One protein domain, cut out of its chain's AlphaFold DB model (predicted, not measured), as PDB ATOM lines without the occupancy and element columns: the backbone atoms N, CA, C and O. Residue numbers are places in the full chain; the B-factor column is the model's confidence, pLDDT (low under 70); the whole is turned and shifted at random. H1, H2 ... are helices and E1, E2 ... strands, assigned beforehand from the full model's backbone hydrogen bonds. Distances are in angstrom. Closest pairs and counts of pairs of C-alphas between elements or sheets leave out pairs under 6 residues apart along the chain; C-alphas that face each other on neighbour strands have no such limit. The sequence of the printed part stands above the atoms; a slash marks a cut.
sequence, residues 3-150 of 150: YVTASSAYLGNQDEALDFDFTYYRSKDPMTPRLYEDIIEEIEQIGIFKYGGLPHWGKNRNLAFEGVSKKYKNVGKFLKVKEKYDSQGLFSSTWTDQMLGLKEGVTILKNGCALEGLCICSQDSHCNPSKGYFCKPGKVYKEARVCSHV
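Overview. This is residues 3 to 150 of the 150 residues of the protein "L-gulono-1,4-lactone dehydrogenase-like protein" of Trifolium pratense (UniProt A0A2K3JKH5). With little regular structure, mostly loops, the model has the hairpin E2 and E3 near one end with H1 and H6 packed on it, H4 at the other end, and short H2 near the middle. The 148 printed residues hold six named helices and three named strands, ordered E1 H1 H2 H3 H4 H5 H6 E2 E3; the class is mixed, with 56 residues in named elements. The sheet E2 - E3 is antiparallel; the whole is compact, radius of gyration of the C-alphas 16.7 A, spanning 51 by 35 by 25 A.

Along the chain. Find E1 at residues 17 to 19; H1, residues 37 to 50, starts at C-alpha 37 (-16.428, 23.100, 20.792) and runs 18.5 A. Then come H2, 62 to 65; H3, 68 to 71; H4, 75 to 85, 15.5 A; H5, 94 to 99; H6, 124 to 127; E2, 133 to 137, 12.5 A; and E3, 145 to 149, 12.9 A, ending at C-alpha 149 (-15.826, 26.400, 12.962).

Arrangement. In the hairpin, look at N 136 and O 146, 2.8 A apart. The closest C-alphas of H1 and E3 are Asp 38 and Val 146, 5.0 A; of H6 and E2, Asp 124 and Phe 134, 4.7 A. H4 and H5 are apart. E1 pairs with no named strand. H1, H4 and H5 have every O i to N i+4 pair within hydrogen-bond range; H2, H3 and H6 are too short for one.

Size, cuts and confidence. C-alphas 84 and 150, the two farthest apart, are 52.3 A apart. The printed part has no cut; the links E1 to H1, H1 to H2 and H5 to H6 are long. Residues 83 to 90, of which 83 to 85 belong to H4, stand free. No printed residue is under 70 in pLDDT.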
ATOM      1  N   TYR A   3     -23.218   4.440  37.238       96.25
ATOM      2  CA  TYR A   3     -24.518   4.309  37.898       96.25
ATOM      3  C   TYR A   3     -24.452   4.921  39.297       96.25
ATOM      4  O   TYR A   3     -23.452   4.753  40.000       96.25
ATOM      5  N   VAL A   4     -25.507   5.626  39.688       95.38
ATOM      6  CA  VAL A   4     -25.620   6.309  40.977       95.38
ATOM      7  C   VAL A   4     -26.950   5.928  41.610       95.38
ATOM      8  O   VAL A   4     -28.001   6.038  40.985       95.38
ATOM      9  N   THR A   5     -26.908   5.471  42.855       96.38
ATOM     10  CA  THR A   5     -28.111   5.161  43.629       96.38
ATOM     11  C   THR A   5     -28.818   6.440  44.070       96.38
ATOM     12  O   THR A   5     -28.178   7.477  44.266       96.38
ATOM     13  N   ALA A   6     -30.125   6.349  44.308       95.75
ATOM     14  CA  ALA A   6     -30.891   7.441  44.898       95.75
ATOM     15  C   ALA A   6     -30.287   7.922  46.234       95.75
ATOM     16  O   ALA A   6     -29.709   7.151  47.005       95.75
ATOM     17  N   SER A   7     -30.445   9.213  46.517       94.75
ATOM     18  CA  SER A   7     -29.952   9.893  47.713       94.75
ATOM     19  C   SER A   7     -31.062  10.699  48.378       94.75
ATOM     20  O   SER A   7     -31.874  11.345  47.718       94.75
ATOM     21  N   SER A   8     -31.052  10.726  49.711       95.44
ATOM     22  CA  SER A   8     -31.947  11.567  50.513       95.44
ATOM     23  C   SER A   8     -31.512  13.039  50.577       95.44
ATOM     24  O   SER A   8     -32.248  13.875  51.106       95.44
ATOM     25  N   ALA A   9     -30.336  13.388  50.043       95.88
ATOM     26  CA  ALA A   9     -29.852  14.764  50.009       95.88
ATOM     27  C   ALA A   9     -30.751  15.647  49.128       95.88
ATOM     28  O   ALA A   9     -31.095  15.277  48.009       95.88
ATOM     29  N   TYR A  10     -31.089  16.856  49.589       96.06
ATOM     30  CA  TYR A  10     -32.034  17.737  48.884       96.06
ATOM     31  C   TYR A  10     -31.573  18.197  47.493       96.06
ATOM     32  O   TYR A  10     -32.417  18.433  46.629       96.06
ATOM     33  N   LEU A  11     -30.258  18.316  47.287       95.19
ATOM     34  CA  LEU A  11     -29.635  18.659  46.003       95.19
ATOM     35  C   LEU A  11     -28.982  17.441  45.320       95.19
ATOM     36  O   LEU A  11     -28.124  17.610  44.459       95.19
ATOM     37  N   GLY A  12     -29.339  16.220  45.737       93.44
ATOM     38  CA  GLY A  12     -28.855  14.971  45.145       93.44
ATOM     39  C   GLY A  12     -29.858  14.330  44.183       93.44
ATOM     40  O   GLY A  12     -31.016  14.752  44.093       93.44
ATOM     41  N   ASN A  13     -29.421  13.266  43.506       93.06
ATOM     42  CA  ASN A  13     -30.278  12.414  42.678       93.06
ATOM     43  C   ASN A  13     -31.345  11.742  43.555       93.06
ATOM     44  O   ASN A  13     -31.001  11.007  44.475       93.06
ATOM     45  N   GLN A  14     -32.630  12.009  43.303       91.50
ATOM     46  CA  GLN A  14     -33.737  11.438  44.094       91.50
ATOM     47  C   GLN A  14     -34.141  10.031  43.640       91.50
ATOM     48  O   GLN A  14     -34.845   9.333  44.359       91.50
ATOM     49  N   ASP A  15     -33.691   9.644  42.452       92.75
ATOM     50  CA  ASP A  15     -33.977   8.386  41.781       92.75
ATOM     51  C   ASP A  15     -32.629   7.749  41.386       92.75
ATOM     52  O   ASP A  15     -31.596   8.432  41.385       92.75
ATOM     53  N   GLU A  16     -32.611   6.453  41.071       96.12
ATOM     54  CA  GLU A  16     -31.427   5.833  40.465       96.12
ATOM     55  C   GLU A  16     -31.100   6.535  39.142       96.12
ATOM     56  O   GLU A  16     -31.988   6.837  38.342       96.12
ATOM     57  N   ALA A  17     -29.823   6.827  38.922       94.44
ATOM     58  CA  ALA A  17     -29.383   7.684  37.834       94.44
ATOM     59  C   ALA A  17     -28.150   7.122  37.122       94.44
ATOM     60  O   ALA A  17     -27.379   6.326  37.665       94.44
ATOM     61  N   LEU A  18     -27.963   7.580  35.886       95.62
ATOM     62  CA  LEU A  18     -26.777   7.334  35.081       95.62
ATOM     63  C   LEU A  18     -26.056   8.661  34.850       95.62
ATOM     64  O   LEU A  18     -26.569   9.548  34.169       95.62
ATOM     65  N   ASP A  19     -24.848   8.773  35.382       94.56
ATOM     66  CA  ASP A  19     -24.005   9.948  35.226       94.56
ATOM     67  C   ASP A  19     -23.152   9.821  33.963       94.56
ATOM     68  O   ASP A  19     -22.428   8.833  33.766       94.56
ATOM     69  N   PHE A  20     -23.172  10.862  33.135       95.62
ATOM     70  CA  PHE A  20     -22.291  11.014  31.983       95.62
ATOM     71  C   PHE A  20     -21.248  12.089  32.278       95.62
ATOM     72  O   PHE A  20     -21.572  13.250  32.505       95.62
ATOM     73  N   ASP A  21     -19.982  11.685  32.257       94.62
ATOM     74  CA  ASP A  21     -18.839  12.565  32.470       94.62
ATOM     75  C   ASP A  21     -18.086  12.729  31.151       94.62
ATOM     76  O   ASP A  21     -17.734  11.733  30.513       94.62
ATOM     77  N   PHE A  22     -17.805  13.977  30.779       93.69
ATOM     78  CA  PHE A  22     -17.021  14.322  29.599       93.69
ATOM     79  C   PHE A  22     -15.782  15.104  30.027       93.69
ATOM     80  O   PHE A  22     -15.889  16.155  30.659       93.69
ATOM     81  N   THR A  23     -14.610  14.597  29.658       93.19
ATOM     82  CA  THR A  23     -13.327  15.275  29.864       93.19
ATOM     83  C   THR A  23     -12.833  15.788  28.522       93.19
ATOM     84  O   THR A  23     -12.795  15.041  27.549       93.19
ATOM     85  N   TYR A  24     -12.442  17.055  28.470       92.00
ATOM     86  CA  TYR A  24     -11.917  17.700  27.269       92.00
ATOM     87  C   TYR A  24     -10.822  18.697  27.642       92.00
ATOM     88  O   TYR A  24     -10.775  19.209  28.763       92.00
ATOM     89  N   TYR A  25      -9.939  18.979  26.687       91.69
ATOM     90  CA  TYR A  25      -8.914  20.005  26.839       91.69
ATOM     91  C   TYR A  25      -9.523  21.394  26.662       91.69
ATOM     92  O   TYR A  25     -10.339  21.617  25.769       91.69
ATOM     93  N   ARG A  26      -9.106  22.335  27.510       90.50
ATOM     94  CA  ARG A  26      -9.569  23.722  27.485       90.50
ATOM     95  C   ARG A  26      -8.387  24.661  27.701       90.50
ATOM     96  O   ARG A  26      -7.550  24.414  28.569       90.50
ATOM     97  N   SER A  27      -8.336  25.732  26.915       94.31
ATOM     98  CA  SER A  27      -7.369  26.813  27.114       94.31
ATOM     99  C   SER A  27      -7.641  27.564  28.420       94.31
ATOM    100  O   SER A  27      -8.778  27.641  28.882       94.31
ATOM    101  N   LYS A  28      -6.601  28.164  29.005       93.94
ATOM    102  CA  LYS A  28      -6.783  29.141  30.090       93.94
ATOM    103  C   LYS A  28      -7.392  30.450  29.584       93.94
ATOM    104  O   LYS A  28      -8.018  31.158  30.362       93.94
ATOM    105  N   ASP A  29      -7.187  30.771  28.307       96.25
ATOM    106  CA  ASP A  29      -7.822  31.915  27.662       96.25
ATOM    107  C   ASP A  29      -9.274  31.561  27.281       96.25
ATOM    108  O   ASP A  29      -9.465  30.684  26.432       96.25
ATOM    109  N   PRO A  30     -10.289  32.239  27.856       93.81
ATOM    110  CA  PRO A  30     -11.700  31.969  27.576       93.81
ATOM    111  C   PRO A  30     -12.113  32.309  26.135       93.81
ATOM    112  O   PRO A  30     -13.166  31.873  25.681       93.81
ATOM    113  N   MET A  31     -11.305  33.085  25.405       96.38
ATOM    114  CA  MET A  31     -11.567  33.421  24.004       96.38
ATOM    115  C   MET A  31     -11.009  32.383  23.026       96.38
ATOM    116  O   MET A  31     -11.266  32.488  21.827       96.38
ATOM    117  N   THR A  32     -10.246  31.396  23.494       96.81
ATOM    118  CA  THR A  32      -9.712  30.330  22.644       96.81
ATOM    119  C   THR A  32     -10.729  29.182  22.558       96.81
ATOM    120  O   THR A  32     -10.971  28.535  23.579       96.81
ATOM    121  N   PRO A  33     -11.292  28.885  21.368       95.25
ATOM    122  CA  PRO A  33     -12.219  27.767  21.190       95.25
ATOM    123  C   PRO A  33     -11.569  26.435  21.572       95.25
ATOM    124  O   PRO A  33     -10.375  26.224  21.325       95.25
ATOM    125  N   ARG A  34     -12.339  25.526  22.171       93.38
ATOM    126  CA  ARG A  34     -11.849  24.185  22.513       93.38
ATOM    127  C   ARG A  34     -11.891  23.257  21.296       93.38
ATOM    128  O   ARG A  34     -12.608  23.493  20.324       93.38
ATOM    129  N   LEU A  35     -11.144  22.156  21.363       92.56
ATOM    130  CA  LEU A  35     -11.248  21.099  20.359       92.56
ATOM    131  C   LEU A  35     -12.651  20.474  20.428       92.56
ATOM    132  O   LEU A  35     -13.057  20.017  21.497       92.56
ATOM    133  N   TYR A  36     -13.357  20.442  19.295       93.94
ATOM    134  CA  TYR A  36     -14.754  19.996  19.202       93.94
ATOM    135  C   TYR A  36     -15.723  20.818  20.073       93.94
ATOM    136  O   TYR A  36     -16.598  20.256  20.734       93.94
ATOM    137  N   GLU A  37     -15.545  22.146  20.097       96.25
ATOM    138  CA  GLU A  37     -16.428  23.100  20.792       96.25
ATOM    139  C   GLU A  37     -17.909  22.806  20.545       96.25
ATOM    140  O   GLU A  37     -18.660  22.574  21.492       96.25
ATOM    141  N   ASP A  38     -18.288  22.696  19.275       97.44
ATOM    142  CA  ASP A  38     -19.658  22.455  18.859       97.44
ATOM    143  C   ASP A  38     -20.234  21.134  19.378       97.44
ATOM    144  O   ASP A  38     -21.366  21.097  19.856       97.44
ATOM    145  N   ILE A  39     -19.449  20.057  19.343       96.88
ATOM    146  CA  ILE A  39     -19.876  18.742  19.835       96.88
ATOM    147  C   ILE A  39     -20.119  18.782  21.348       96.88
ATOM    148  O   ILE A  39     -21.118  18.243  21.826       96.88
ATOM    149  N   ILE A  40     -19.224  19.407  22.121       96.44
ATOM    150  CA  ILE A  40     -19.352  19.454  23.584       96.44
ATOM    151  C   ILE A  40     -20.540  20.322  24.009       96.44
ATOM    152  O   ILE A  40     -21.293  19.927  24.901       96.44
ATOM    153  N   GLU A  41     -20.740  21.472  23.366       97.88
ATOM    154  CA  GLU A  41     -21.893  22.339  23.627       97.88
ATOM    155  C   GLU A  41     -23.220  21.676  23.224       97.88
ATOM    156  O   GLU A  41     -24.224  21.821  23.926       97.88
ATOM    157  N   GLU A  42     -23.241  20.919  22.122       98.44
ATOM    158  CA  GLU A  42     -24.426  20.176  21.686       98.44
ATOM    159  C   GLU A  42     -24.783  19.059  22.678       98.44
ATOM    160  O   GLU A  42     -25.947  18.920  23.059       98.44
ATOM    161  N   ILE A  43     -23.788  18.301  23.154       97.56
ATOM    162  CA  ILE A  43     -23.977  17.263  24.177       97.56
ATOM    163  C   ILE A  43     -24.517  17.866  25.480       97.56
ATOM    164  O   ILE A  43     -25.457  17.310  26.052       97.56
ATOM    165  N   GLU A  44     -23.966  18.995  25.944       97.38
ATOM    166  CA  GLU A  44     -24.455  19.675  27.154       97.38
ATOM    167  C   GLU A  44     -25.921  20.090  26.991       97.38
ATOM    168  O   GLU A  44     -26.736  19.835  27.880       97.38
ATOM    169  N   GLN A  45     -26.291  20.648  25.834       98.31
ATOM    170  CA  GLN A  45     -27.667  21.073  25.590       98.31
ATOM    171  C   GLN A  45     -28.650  19.905  25.472       98.31
ATOM    172  O   GLN A  45     -29.773  19.990  25.974       98.31
ATOM    173  N   ILE A  46     -28.228  18.787  24.877       98.19
ATOM    174  CA  ILE A  46     -29.024  17.556  24.843       98.19
ATOM    175  C   ILE A  46     -29.224  17.012  26.265       98.19
ATOM    176  O   ILE A  46     -30.352  16.735  26.671       98.19
ATOM    177  N   GLY A  47     -28.144  16.860  27.032       96.31
ATOM    178  CA  GLY A  47     -28.208  16.267  28.366       96.31
ATOM    179  C   GLY A  47     -29.018  17.118  29.341       96.31
ATOM    180  O   GLY A  47     -29.939  16.621  29.984       96.31
ATOM    181  N   ILE A  48     -28.699  18.409  29.429       96.31
ATOM    182  CA  ILE A  48     -29.246  19.299  30.455       96.31
ATOM    183  C   ILE A  48     -30.602  19.886  30.057       96.31
ATOM    184  O   ILE A  48     -31.511  19.912  30.885       96.31
ATOM    185  N   PHE A  49     -30.760  20.373  28.822       96.00
ATOM    186  CA  PHE A  49     -31.967  21.115  28.435       96.00
ATOM    187  C   PHE A  49     -33.003  20.242  27.733       96.00
ATOM    188  O   PHE A  49     -34.178  20.326  28.080       96.00
ATOM    189  N   LYS A  50     -32.598  19.372  26.797       97.00
ATOM    190  CA  LYS A  50     -33.549  18.492  26.097       97.00
ATOM    191  C   LYS A  50     -34.108  17.397  27.010       97.00
ATOM    192  O   LYS A  50     -35.311  17.165  27.007       97.00
ATOM    193  N   TYR A  51     -33.248  16.721  27.773       95.75
ATOM    194  CA  TYR A  51     -33.656  15.604  28.640       95.75
ATOM    195  C   TYR A  51     -33.807  15.972  30.121       95.75
ATOM    196  O   TYR A  51     -34.138  15.109  30.929       95.75
ATOM    197  N   GLY A  52     -33.593  17.239  30.493       93.69
ATOM    198  CA  GLY A  52     -33.766  17.698  31.875       93.69
ATOM    199  C   GLY A  52     -32.743  17.123  32.859       93.69
ATOM    200  O   GLY A  52     -33.042  17.000  34.046       93.69
ATOM    201  N   GLY A  53     -31.553  16.747  32.380       94.69
ATOM    202  CA  GLY A  53     -30.484  16.205  33.208       94.69
ATOM    203  C   GLY A  53     -30.036  17.169  34.308       94.69
ATOM    204  O   GLY A  53     -30.080  18.397  34.164       94.69
ATOM    205  N   LEU A  54     -29.581  16.599  35.424       95.75
ATOM    206  CA  LEU A  54     -29.084  17.371  36.556       95.75
ATOM    207  C   LEU A  54     -27.621  17.774  36.324       95.75
ATOM    208  O   LEU A  54     -26.794  16.914  36.016       95.75
ATOM    209  N   PRO A  55     -27.267  19.065  36.476       96.00
ATOM    210  CA  PRO A  55     -25.879  19.488  36.406       96.00
ATOM    211  C   PRO A  55     -25.119  18.998  37.639       96.00
ATOM    212  O   PRO A  55     -25.610  19.079  38.767       96.00
ATOM    213  N   HIS A  56     -23.882  18.558  37.442       95.25
ATOM    214  CA  HIS A  56     -22.998  18.208  38.539       95.25
ATOM    215  C   HIS A  56     -22.409  19.484  39.166       95.25
ATOM    216  O   HIS A  56     -21.610  20.185  38.537       95.25
ATOM    217  N   TRP A  57     -22.729  19.733  40.442       94.81
ATOM    218  CA  TRP A  57     -22.354  20.939  41.205       94.81
ATOM    219  C   TRP A  57     -20.867  21.313  41.149       94.81
ATOM    220  O   TRP A  57     -20.532  22.490  41.103       94.81
ATOM    221  N   GLY A  58     -19.973  20.321  41.130       94.75
ATOM    222  CA  GLY A  58     -18.520  20.541  41.089       94.75
ATOM    223  C   GLY A  58     -17.853  20.446  39.710       94.75
ATOM    224  O   GLY A  58     -16.628  20.453  39.658       94.75
ATOM    225  N   LYS A  59     -18.605  20.265  38.612       94.44
ATOM    226  CA  LYS A  59     -18.017  20.034  37.271       94.44
ATOM    227  C   LYS A  59     -18.597  20.930  36.185       94.44
ATOM    228  O   LYS A  59     -17.860  21.353  35.296       94.44
ATOM    229  N   ASN A  60     -19.902  21.187  36.220       95.81
ATOM    230  CA  ASN A  60     -20.545  22.012  35.207       95.81
ATOM    231  C   ASN A  60     -20.267  23.502  35.425       95.81
ATOM    232  O   ASN A  60     -19.973  23.951  36.532       95.81
ATOM    233  N   ARG A  61     -20.383  24.267  34.339       94.44
ATOM    234  CA  ARG A  61     -20.288  25.730  34.350       94.44
ATOM    235  C   ARG A  61     -21.667  26.359  34.507       94.44
ATOM    236  O   ARG A  61     -22.681  25.664  34.447       94.44
ATOM    237  N   ASN A  62     -21.677  27.679  34.665       95.81
ATOM    238  CA  ASN A  62     -22.861  28.498  34.891       95.81
ATOM    239  C   ASN A  62     -24.075  28.092  34.046       95.81
ATOM    240  O   ASN A  62     -25.134  27.848  34.616       95.81
ATOM    241  N   LEU A  63     -23.920  27.969  32.721       96.62
ATOM    242  CA  LEU A  63     -25.039  27.690  31.818       96.62
ATOM    243  C   LEU A  63     -25.873  26.476  32.261       96.62
ATOM    244  O   LEU A  63     -27.101  26.507  32.216       96.62
ATOM    245  N   ALA A  64     -25.232  25.413  32.747       96.88
ATOM    246  CA  ALA A  64     -25.930  24.194  33.132       96.88
ATOM    247  C   ALA A  64     -26.859  24.379  34.351       96.88
ATOM    248  O   ALA A  64     -27.786  23.587  34.544       96.88
ATOM    249  N   PHE A  65     -26.650  25.423  35.158       96.88
ATOM    250  CA  PHE A  65     -27.496  25.779  36.303       96.88
ATOM    251  C   PHE A  65     -28.651  26.716  35.924       96.88
ATOM    252  O   PHE A  65     -29.463  27.071  36.778       96.88
ATOM    253  N   GLU A  66     -28.796  27.080  34.649       95.25
ATOM    254  CA  GLU A  66     -29.951  27.852  34.189       95.25
ATOM    255  C   GLU A  66     -31.243  27.079  34.505       95.25
ATOM    256  O   GLU A  66     -31.378  25.892  34.181       95.25
ATOM    257  N   GLY A  67     -32.171  27.731  35.211       93.31
ATOM    258  CA  GLY A  67     -33.411  27.111  35.685       93.31
ATOM    259  C   GLY A  67     -33.247  26.031  36.767       93.31
ATOM    260  O   GLY A  67     -34.137  25.193  36.910       93.31
ATOM    261  N   VAL A  68     -32.148  26.021  37.536       93.94
ATOM    262  CA  VAL A  68     -31.843  25.000  38.567       93.94
ATOM    263  C   VAL A  68     -32.981  24.727  39.557       93.94
ATOM    264  O   VAL A  68     -33.185  23.581  39.961       93.94
ATOM    265  N   SER A  69     -33.773  25.745  39.908       89.31
ATOM    266  CA  SER A  69     -34.890  25.618  40.852       89.31
ATOM    267  C   SER A  69     -35.985  24.668  40.359       89.31
ATOM    268  O   SER A  69     -36.699  24.078  41.165       89.31
ATOM    269  N   LYS A  70     -36.084  24.469  39.037       91.06
ATOM    270  CA  LYS A  70     -37.006  23.517  38.399       91.06
ATOM    271  C   LYS A  70     -36.399  22.120  38.237       91.06
ATOM    272  O   LYS A  70     -37.143  21.170  38.023       91.06
ATOM    273  N   LYS A  71     -35.071  21.988  38.338       92.56
ATOM    274  CA  LYS A  71     -34.345  20.718  38.151       92.56
ATOM    275  C   LYS A  71     -34.362  19.862  39.420       92.56
ATOM    276  O   LYS A  71     -34.515  18.648  39.347       92.56
ATOM    277  N   TYR A  72     -34.269  20.485  40.597       93.06
ATOM    278  CA  TYR A  72     -34.204  19.774  41.877       93.06
ATOM    279  C   TYR A  72     -35.534  19.810  42.640       93.06
ATOM    280  O   TYR A  72     -35.906  20.836  43.211       93.06
ATOM    281  N   LYS A  73     -36.197  18.647  42.753       91.44
ATOM    282  CA  LYS A  73     -37.490  18.466  43.456       91.44
ATOM    283  C   LYS A  73     -37.510  19.075  44.871       91.44
ATOM    284  O   LYS A  73     -38.532  19.592  45.313       91.44
ATOM    285  N   ASN A  74     -36.388  19.011  45.594       94.56
ATOM    286  CA  ASN A  74     -36.286  19.404  47.002       94.56
ATOM    287  C   ASN A  74     -35.497  20.709  47.241       94.56
ATOM    288  O   ASN A  74     -35.155  20.999  48.390       94.56
ATOM    289  N   VAL A  75     -35.254  21.535  46.213       94.50
ATOM    290  CA  VAL A  75     -34.492  22.794  46.361       94.50
ATOM    291  C   VAL A  75     -35.083  23.717  47.435       94.50
ATOM    292  O   VAL A  75     -34.355  24.260  48.259       94.50
ATOM    293  N   GLY A  76     -36.414  23.815  47.532       95.44
ATOM    294  CA  GLY A  76     -37.070  24.638  48.554       95.44
ATOM    295  C   GLY A  76     -36.799  24.169  49.989       95.44
ATOM    296  O   GLY A  76     -36.714  24.990  50.901       95.44
ATOM    297  N   LYS A  77     -36.615  22.860  50.212       96.88
ATOM    298  CA  LYS A  77     -36.233  22.324  51.531       96.88
ATOM    299  C   LYS A  77     -34.784  22.667  51.860       96.88
ATOM    300  O   LYS A  77     -34.503  23.056  52.990       96.88
ATOM    301  N   PHE A  78     -33.893  22.580  50.869       96.88
ATOM    302  CA  PHE A  78     -32.506  23.018  51.016       96.88
ATOM    303  C   PHE A  78     -32.427  24.494  51.414       96.88
ATOM    304  O   PHE A  78     -31.767  24.821  52.395       96.88
ATOM    305  N   LEU A  79     -33.165  25.366  50.724       96.75
ATOM    306  CA  LEU A  79     -33.169  26.803  51.003       96.75
ATOM    307  C   LEU A  79     -33.670  27.133  52.415       96.75
ATOM    308  O   LEU A  79     -33.086  27.982  53.079       96.75
ATOM    309  N   LYS A  80     -34.683  26.416  52.922       97.50
ATOM    310  CA  LYS A  80     -35.140  26.564  54.317       97.50
ATOM    311  C   LYS A  80     -34.064  26.184  55.335       97.50
ATOM    312  O   LYS A  80     -33.945  26.834  56.369       97.50
ATOM    313  N   VAL A  81     -33.297  25.125  55.065       97.50
ATOM    314  CA  VAL A  81     -32.167  24.735  55.922       97.50
ATOM    315  C   VAL A  81     -31.059  25.780  55.838       97.50
ATOM    316  O   VAL A  81     -30.594  26.227  56.880       97.50
ATOM    317  N   LYS A  82     -30.688  26.223  54.631       96.62
ATOM    318  CA  LYS A  82     -29.703  27.292  54.430       96.62
ATOM    319  C   LYS A  82     -30.069  28.540  55.238       96.62
ATOM    320  O   LYS A  82     -29.251  28.992  56.021       96.62
ATOM    321  N   GLU A  83     -31.300  29.030  55.116       97.12
ATOM    322  CA  GLU A  83     -31.773  30.212  55.850       97.12
ATOM    323  C   GLU A  83     -31.727  30.020  57.373       97.12
ATOM    324  O   GLU A  83     -31.320  30.909  58.112       97.12
ATOM    325  N   LYS A  84     -32.092  28.829  57.863       98.06
ATOM    326  CA  LYS A  84     -32.057  28.525  59.299       98.06
ATOM    327  C   LYS A  84     -30.641  28.580  59.884       98.06
ATOM    328  O   LYS A  84     -30.486  28.981  61.035       98.06
ATOM    329  N   TYR A  85     -29.642  28.108  59.139       97.62
ATOM    330  CA  TYR A  85     -28.261  27.989  59.623       97.62
ATOM    331  C   TYR A  85     -27.354  29.156  59.204       97.62
ATOM    332  O   TYR A  85     -26.309  29.343  59.818       97.62
ATOM    333  N   ASP A  86     -27.745  29.937  58.198       97.62
ATOM    334  CA  ASP A  86     -26.983  31.061  57.644       97.62
ATOM    335  C   ASP A  86     -27.903  32.257  57.326       97.62
ATOM    336  O   ASP A  86     -27.918  32.772  56.209       97.62
ATOM    337  N   SER A  87     -28.697  32.702  58.306       96.44
ATOM    338  CA  SER A  87     -29.655  33.813  58.134       96.44
ATOM    339  C   SER A  87     -28.992  35.166  57.851       96.44
ATOM    340  O   SER A  87     -29.620  36.080  57.325       96.44
ATOM    341  N   GLN A  88     -27.711  35.308  58.195       97.19
ATOM    342  CA  GLN A  88     -26.908  36.490  57.871       97.19
ATOM    343  C   GLN A  88     -26.207  36.372  56.510       97.19
ATOM    344  O   GLN A  88     -25.588  37.336  56.063       97.19
ATOM    345  N   GLY A  89     -26.284  35.211  55.848       96.44
ATOM    346  CA  GLY A  89     -25.665  34.986  54.546       96.44
ATOM    347  C   GLY A  89     -24.134  35.008  54.566       96.44
ATOM    348  O   GLY A  89     -23.528  35.356  53.555       96.44
ATOM    349  N   LEU A  90     -23.495  34.644  55.680       97.75
ATOM    350  CA  LEU A  90     -22.036  34.624  55.833       97.75
ATOM    351  C   LEU A  90     -21.358  33.671  54.841       97.75
ATOM    352  O   LEU A  90     -20.227  33.919  54.426       97.75
ATOM    353  N   PHE A  91     -22.047  32.598  54.441       96.88
ATOM    354  CA  PHE A  91     -21.562  31.633  53.448       96.88
ATOM    355  C   PHE A  91     -22.183  31.843  52.063       96.88
ATOM    356  O   PHE A  91     -22.074  30.984  51.186       96.88
ATOM    357  N   SER A  92     -22.853  32.976  51.867       96.12
ATOM    358  CA  SER A  92     -23.555  33.312  50.635       96.12
ATOM    359  C   SER A  92     -22.808  34.397  49.863       96.12
ATOM    360  O   SER A  92     -22.124  35.254  50.415       96.12
ATOM    361  N   SER A  93     -22.929  34.356  48.545       96.69
ATOM    362  CA  SER A  93     -22.367  35.332  47.620       96.69
ATOM    363  C   SER A  93     -23.325  35.542  46.451       96.69
ATOM    364  O   SER A  93     -24.170  34.693  46.168       96.69
ATOM    365  N   THR A  94     -23.130  36.627  45.695       96.19
ATOM    366  CA  THR A  94     -23.898  36.851  44.456       96.19
ATOM    367  C   THR A  94     -23.842  35.634  43.528       96.19
ATOM    368  O   THR A  94     -24.859  35.264  42.951       96.19
ATOM    369  N   TRP A  95     -22.679  34.985  43.416       95.31
ATOM    370  CA  TRP A  95     -22.517  33.827  42.542       95.31
ATOM    371  C   TRP A  95     -23.258  32.588  43.063       95.31
ATOM    372  O   TRP A  95     -23.943  31.923  42.291       95.31
ATOM    373  N   THR A  96     -23.192  32.282  44.365       95.19
ATOM    374  CA  THR A  96     -23.930  31.128  44.919       95.19
ATOM    375  C   THR A  96     -25.437  31.321  44.803       95.19
ATOM    376  O   THR A  96     -26.151  30.371  44.499       95.19
ATOM    377  N   ASP A  97     -25.921  32.551  44.990       95.81
ATOM    378  CA  ASP A  97     -27.344  32.867  44.863       95.81
ATOM    379  C   ASP A  97     -27.819  32.720  43.416       95.81
ATOM    380  O   ASP A  97     -28.901  32.187  43.172       95.81
ATOM    381  N   GLN A  98     -26.984  33.101  42.445       95.88
ATOM    382  CA  GLN A  98     -27.226  32.814  41.032       95.88
ATOM    383  C   GLN A  98     -27.301  31.308  40.778       95.88
ATOM    384  O   GLN A  98     -28.304  30.825  40.257       95.88
ATOM    385  N   MET A  99     -26.290  30.542  41.200       95.50
ATOM    386  CA  MET A  99     -26.243  29.089  40.978       95.50
ATOM    387  C   MET A  99     -27.358  28.313  41.691       95.50
ATOM    388  O   MET A  99     -27.650  27.186  41.300       95.50
ATOM    389  N   LEU A 100     -27.987  28.892  42.719       95.38
ATOM    390  CA  LEU A 100     -29.169  28.349  43.400       95.38
ATOM    391  C   LEU A 100     -30.499  28.846  42.804       95.38
ATOM    392  O   LEU A 100     -31.565  28.422  43.250       95.38
ATOM    393  N   GLY A 101     -30.456  29.722  41.798       93.81
ATOM    394  CA  GLY A 101     -31.641  30.306  41.169       93.81
ATOM    395  C   GLY A 101     -32.375  31.319  42.051       93.81
ATOM    396  O   GLY A 101     -33.566  31.542  41.855       93.81
ATOM    397  N   LEU A 102     -31.685  31.905  43.032       94.56
ATOM    398  CA  LEU A 102     -32.197  32.961  43.913       94.56
ATOM    399  C   LEU A 102     -31.996  34.359  43.321       94.56
ATOM    400  O   LEU A 102     -32.653  35.310  43.740       94.56
ATOM    401  N   LYS A 103     -31.076  34.487  42.362       94.62
ATOM    402  CA  LYS A 103     -30.735  35.741  41.695       94.62
ATOM    403  C   LYS A 103     -30.496  35.511  40.207       94.62
ATOM    404  O   LYS A 103     -30.024  34.453  39.797       94.62
ATOM    405  N   GLU A 104     -30.796  36.520  39.400       92.56
ATOM    406  CA  GLU A 104     -30.474  36.513  37.972       92.56
ATOM    407  C   GLU A 104     -28.967  36.618  37.712       92.56
ATOM    408  O   GLU A 104     -28.196  37.102  38.548       92.56
ATOM    409  N   GLY A 105     -28.549  36.212  36.512       92.25
ATOM    410  CA  GLY A 105     -27.156  36.290  36.061       92.25
ATOM    411  C   GLY A 105     -26.392  34.972  36.137       92.25
ATOM    412  O   GLY A 105     -25.164  34.981  36.140       92.25
ATOM    413  N   VAL A 106     -27.103  33.838  36.172       94.56
ATOM    414  CA  VAL A 106     -26.517  32.530  35.846       94.56
ATOM    415  C   VAL A 106     -25.883  32.614  34.459       94.56
ATOM    416  O   VAL A 106     -24.679  32.416  34.310       94.56
ATOM    417  N   THR A 107     -26.684  33.013  33.472       96.19
ATOM    418  CA  THR A 107     -26.217  33.305  32.121       96.19
ATOM    419  C   THR A 107     -25.574  34.695  32.048       96.19
ATOM    420  O   THR A 107     -26.163  35.684  32.483       96.19
ATOM    421  N   ILE A 108     -24.371  34.787  31.469       96.00
ATOM    422  CA  ILE A 108     -23.619  36.042  31.304       96.00
ATOM    423  C   ILE A 108     -23.365  36.273  29.817       96.00
ATOM    424  O   ILE A 108     -22.618  35.524  29.190       96.00
ATOM    425  N   LEU A 109     -23.949  37.334  29.259       97.00
ATOM    426  CA  LEU A 109     -23.785  37.690  27.850       97.00
ATOM    427  C   LEU A 109     -22.597  38.637  27.668       97.00
ATOM    428  O   LEU A 109     -22.584  39.752  28.184       97.00
ATOM    429  N   LYS A 110     -21.587  38.169  26.937       97.12
ATOM    430  CA  LYS A 110     -20.403  38.929  26.521       97.12
ATOM    431  C   LYS A 110     -19.724  38.217  25.353       97.12
ATOM    432  O   LYS A 110     -20.018  37.053  25.077       97.12
ATOM    433  N   ASN A 111     -18.773  38.883  24.703       98.12
ATOM    434  CA  ASN A 111     -17.941  38.238  23.686       98.12
ATOM    435  C   ASN A 111     -17.281  36.973  24.264       98.12
ATOM    436  O   ASN A 111     -16.769  36.998  25.384       98.12
ATOM    437  N   GLY A 112     -17.343  35.870  23.516       97.81
ATOM    438  CA  GLY A 112     -16.824  34.566  23.944       97.81
ATOM    439  C   GLY A 112     -17.624  33.844  25.037       97.81
ATOM    440  O   GLY A 112     -17.147  32.836  25.551       97.81
ATOM    441  N   CYS A 113     -18.812  34.319  25.438       98.06
ATOM    442  CA  CYS A 113     -19.540  33.694  26.551       98.06
ATOM    443  C   CYS A 113     -19.918  32.225  26.314       98.06
ATOM    444  O   CYS A 113     -19.980  31.471  27.285       98.06
ATOM    445  N   ALA A 114     -20.145  31.810  25.064       98.06
ATOM    446  CA  ALA A 114     -20.518  30.434  24.744       98.06
ATOM    447  C   ALA A 114     -19.306  29.494  24.830       98.06
ATOM    448  O   ALA A 114     -19.367  28.496  25.545       98.06
ATOM    449  N   LEU A 115     -18.152  29.930  24.301       97.12
ATOM    450  CA  LEU A 115     -16.870  29.221  24.448       97.12
ATOM    451  C   LEU A 115     -16.509  28.955  25.918       97.12
ATOM    452  O   LEU A 115     -15.904  27.938  26.262       97.12
ATOM    453  N   GLU A 116     -16.908  29.868  26.802       95.56
ATOM    454  CA  GLU A 116     -16.688  29.779  28.242       95.56
ATOM    455  C   GLU A 116     -17.837  29.077  28.993       95.56
ATOM    456  O   GLU A 116     -17.775  28.935  30.208       95.56
ATOM    457  N   GLY A 117     -18.896  28.622  28.315       95.88
ATOM    458  CA  GLY A 117     -20.073  27.978  28.916       95.88
ATOM    459  C   GLY A 117     -20.832  28.861  29.910       95.88
ATOM    460  O   GLY A 117     -21.359  28.377  30.916       95.88
ATOM    461  N   LEU A 118     -20.854  30.166  29.642       97.44
ATOM    462  CA  LEU A 118     -21.617  31.160  30.393       97.44
ATOM    463  C   LEU A 118     -22.946  31.503  29.720       97.44
ATOM    464  O   LEU A 118     -23.765  32.173  30.335       97.44
ATOM    465  N   CYS A 119     -23.148  31.111  28.462       98.06
ATOM    466  CA  CYS A 119     -24.359  31.384  27.696       98.06
ATOM    467  C   CYS A 119     -24.549  30.336  26.592       98.06
ATOM    468  O   CYS A 119     -23.583  29.720  26.150       98.06
ATOM    469  N   ILE A 120     -25.779  30.183  26.101       98.38
ATOM    470  CA  ILE A 120     -26.025  29.584  24.782       98.38
ATOM    471  C   ILE A 120     -25.804  30.681  23.739       98.38
ATOM    472  O   ILE A 120     -26.265  31.814  23.916       98.38
ATOM    473  N   CYS A 121     -25.082  30.381  22.658       98.56
ATOM    474  CA  CYS A 121     -24.793  31.399  21.656       98.56
ATOM    475  C   CYS A 121     -26.085  31.875  20.967       98.56
ATOM    476  O   CYS A 121     -26.950  31.088  20.579       98.56
ATOM    477  N   SER A 122     -26.200  33.186  20.777       98.12
ATOM    478  CA  SER A 122     -27.252  33.819  19.968       98.12
ATOM    479  C   SER A 122     -26.680  34.801  18.944       98.12
ATOM    480  O   SER A 122     -27.364  35.166  17.993       98.12
ATOM    481  N   GLN A 123     -25.414  35.189  19.111       98.38
ATOM    482  CA  GLN A 123     -24.658  36.059  18.221       98.38
ATOM    483  C   GLN A 123     -23.297  35.424  17.943       98.38
ATOM    484  O   GLN A 123     -22.739  34.737  18.801       98.38
ATOM    485  N   ASP A 124     -22.729  35.699  16.772       98.44
ATOM    486  CA  ASP A 124     -21.417  35.167  16.393       98.44
ATOM    487  C   ASP A 124     -20.298  35.664  17.319       98.44
ATOM    488  O   ASP A 124     -19.353  34.934  17.604       98.44
ATOM    489  N   SER A 125     -20.442  36.862  17.894       98.19
ATOM    490  CA  SER A 125     -19.524  37.419  18.899       98.19
ATOM    491  C   SER A 125     -19.364  36.532  20.145       98.19
ATOM    492  O   SER A 125     -18.313  36.561  20.789       98.19
ATOM    493  N   HIS A 126     -20.353  35.692  20.469       98.62
ATOM    494  CA  HIS A 126     -20.270  34.738  21.580       98.62
ATOM    495  C   HIS A 126     -19.316  33.568  21.284       98.62
ATOM    496  O   HIS A 126     -18.884  32.906  22.225       98.62
ATOM    497  N   CYS A 127     -18.977  33.345  20.008       98.50
ATOM    498  CA  CYS A 127     -18.182  32.217  19.513       98.50
ATOM    499  C   CYS A 127     -16.780  32.593  19.026       98.50
ATOM    500  O   CYS A 127     -16.026  31.718  18.636       98.50
ATOM    501  N   ASN A 128     -16.401  33.870  19.084       97.69
ATOM    502  CA  ASN A 128     -15.131  34.392  18.569       97.69
ATOM    503  C   ASN A 128     -14.924  34.212  17.040       97.69
ATOM    504  O   ASN A 128     -14.116  33.387  16.597       97.69
ATOM    505  N   PRO A 129     -15.534  35.090  16.220       97.94
ATOM    506  CA  PRO A 129     -15.414  35.041  14.759       97.94
ATOM    507  C   PRO A 129     -13.986  35.225  14.238       97.94
ATOM    508  O   PRO A 129     -13.646  34.712  13.177       97.94
ATOM    509  N   SER A 130     -13.112  35.904  14.994       97.19
ATOM    510  CA  SER A 130     -11.699  36.090  14.616       97.19
ATOM    511  C   SER A 130     -10.902  34.779  14.565       97.19
ATOM    512  O   SER A 130      -9.802  34.742  14.017       97.19
ATOM    513  N   LYS A 131     -11.454  33.701  15.136       96.69
ATOM    514  CA  LYS A 131     -10.903  32.343  15.105       96.69
ATOM    515  C   LYS A 131     -11.675  31.411  14.163       96.69
ATOM    516  O   LYS A 131     -11.431  30.212  14.207       96.69
ATOM    517  N   GLY A 132     -12.593  31.938  13.349       97.38
ATOM    518  CA  GLY A 132     -13.409  31.150  12.417       97.38
ATOM    519  C   GLY A 132     -14.621  30.461  13.050       97.38
ATOM    520  O   GLY A 132     -15.252  29.636  12.402       97.38
ATOM    521  N   TYR A 133     -14.965  30.777  14.303       98.38
ATOM    522  CA  TYR A 133     -16.089  30.160  15.012       98.38
ATOM    523  C   TYR A 133     -17.308  31.084  15.044       98.38
ATOM    524  O   TYR A 133     -17.222  32.259  15.406       98.38
ATOM    525  N   PHE A 134     -18.466  30.525  14.698       98.50
ATOM    526  CA  PHE A 134     -19.725  31.249  14.546       98.50
ATOM    527  C   PHE A 134     -20.856  30.513  15.255       98.50
ATOM    528  O   PHE A 134     -20.802  29.296  15.439       98.50
ATOM    529  N   CYS A 135     -21.912  31.238  15.611       98.62
ATOM    530  CA  CYS A 135     -23.060  30.639  16.264       98.62
ATOM    531  C   CYS A 135     -23.947  29.939  15.228       98.62
ATOM    532  O   CYS A 135     -24.601  30.580  14.396       98.62
ATOM    533  N   LYS A 136     -24.010  28.610  15.281       98.44
ATOM    534  CA  LYS A 136     -24.731  27.762  14.325       98.44
ATOM    535  C   LYS A 136     -25.688  26.801  15.040       98.44
ATOM    536  O   LYS A 136     -25.559  26.582  16.242       98.44
ATOM    537  N   PRO A 137     -26.693  26.253  14.336       98.44
ATOM    538  CA  PRO A 137     -27.486  25.149  14.867       98.44
ATOM    539  C   PRO A 137     -26.618  23.912  15.130       98.44
ATOM    540  O   PRO A 137     -25.661  23.671  14.393       98.44
ATOM    541  N   GLY A 138     -27.007  23.095  16.109       98.00
ATOM    542  CA  GLY A 138     -26.383  21.797  16.377       98.00
ATOM    543  C   GLY A 138     -26.381  20.860  15.159       98.00
ATOM    544  O   GLY A 138     -27.212  20.964  14.237       98.00
ATOM    545  N   LYS A 139     -25.433  19.921  15.119       96.62
ATOM    546  CA  LYS A 139     -25.299  18.980  14.001       96.62
ATOM    547  C   LYS A 139     -26.408  17.929  14.013       96.62
ATOM    548  O   LYS A 139     -26.947  17.632  12.944       96.62
ATOM    549  N   VAL A 140     -26.773  17.417  15.186       97.44
ATOM    550  CA  VAL A 140     -27.781  16.364  15.400       97.44
ATOM    551  C   VAL A 140     -29.058  16.941  16.014       97.44
ATOM    552  O   VAL A 140     -30.151  16.737  15.491       97.44
ATOM    553  N   TYR A 141     -28.934  17.694  17.100       98.12
ATOM    554  CA  TYR A 141     -30.011  18.392  17.780       98.12
ATOM    555  C   TYR A 141     -30.101  19.833  17.273       98.12
ATOM    556  O   TYR A 141     -29.429  20.739  17.756       98.12
ATOM    557  N   LYS A 142     -30.955  20.044  16.267       97.88
ATOM    558  CA  LYS A 142     -31.055  21.314  15.526       97.88
ATOM    559  C   LYS A 142     -31.522  22.510  16.356       97.88
ATOM    560  O   LYS A 142     -31.290  23.642  15.946       97.88
ATOM    561  N   GLU A 143     -32.158  22.264  17.496       97.94
ATOM    562  CA  GLU A 143     -32.578  23.307  18.436       97.94
ATOM    563  C   GLU A 143     -31.414  23.820  19.297       97.94
ATOM    564  O   GLU A 143     -31.489  24.936  19.808       97.94
ATOM    565  N   ALA A 144     -30.320  23.056  19.424       98.50
ATOM    566  CA  ALA A 144     -29.116  23.556  20.075       98.50
ATOM    567  C   ALA A 144     -28.472  24.673  19.255       98.50
ATOM    568  O   ALA A 144     -28.500  24.676  18.019       98.50
ATOM    569  N   ARG A 145     -27.828  25.599  19.961       98.69
ATOM    570  CA  ARG A 145     -26.990  26.643  19.368       98.69
ATOM    571  C   ARG A 145     -25.565  26.465  19.852       98.69
ATOM    572  O   ARG A 145     -25.337  26.432  21.058       98.69
ATOM    573  N   VAL A 146     -24.641  26.329  18.914       98.62
ATOM    574  CA  VAL A 146     -23.258  25.945  19.184       98.62
ATOM    575  C   VAL A 146     -22.265  26.793  18.400       98.62
ATOM    576  O   VAL A 146     -22.567  27.286  17.311       98.62
ATOM    577  N   CYS A 147     -21.071  26.947  18.946       98.50
ATOM    578  CA  CYS A 147     -19.934  27.589  18.328       98.50
ATOM    579  C   CYS A 147     -19.204  26.587  17.438       98.50
ATOM    580  O   CYS A 147     -18.413  25.771  17.905       98.50
ATOM    581  N   SER A 148     -19.472  26.663  16.136       98.12
ATOM    582  CA  SER A 148     -18.895  25.761  15.139       98.12
ATOM    583  C   SER A 148     -17.934  26.515  14.226       98.12
ATOM    584  O   SER A 148     -18.175  27.678  13.881       98.12
ATOM    585  N   HIS A 149     -16.831  25.859  13.870       96.31
ATOM    586  CA  HIS A 149     -15.826  26.400  12.962       96.31
ATOM    587  C   HIS A 149     -16.313  26.290  11.514       96.31
ATOM    588  O   HIS A 149     -16.746  25.214  11.094       96.31
ATOM    589  N   VAL A 150     -16.228  27.386  10.756       87.62
ATOM    590  CA  VAL A 150     -16.657  27.471   9.348       87.62
ATOM    591  C   VAL A 150     -15.479  27.819   8.455       87.62
ATOM    592  O   VAL A 150     -14.695  28.711   8.844       87.62
TER     593      VAL A 150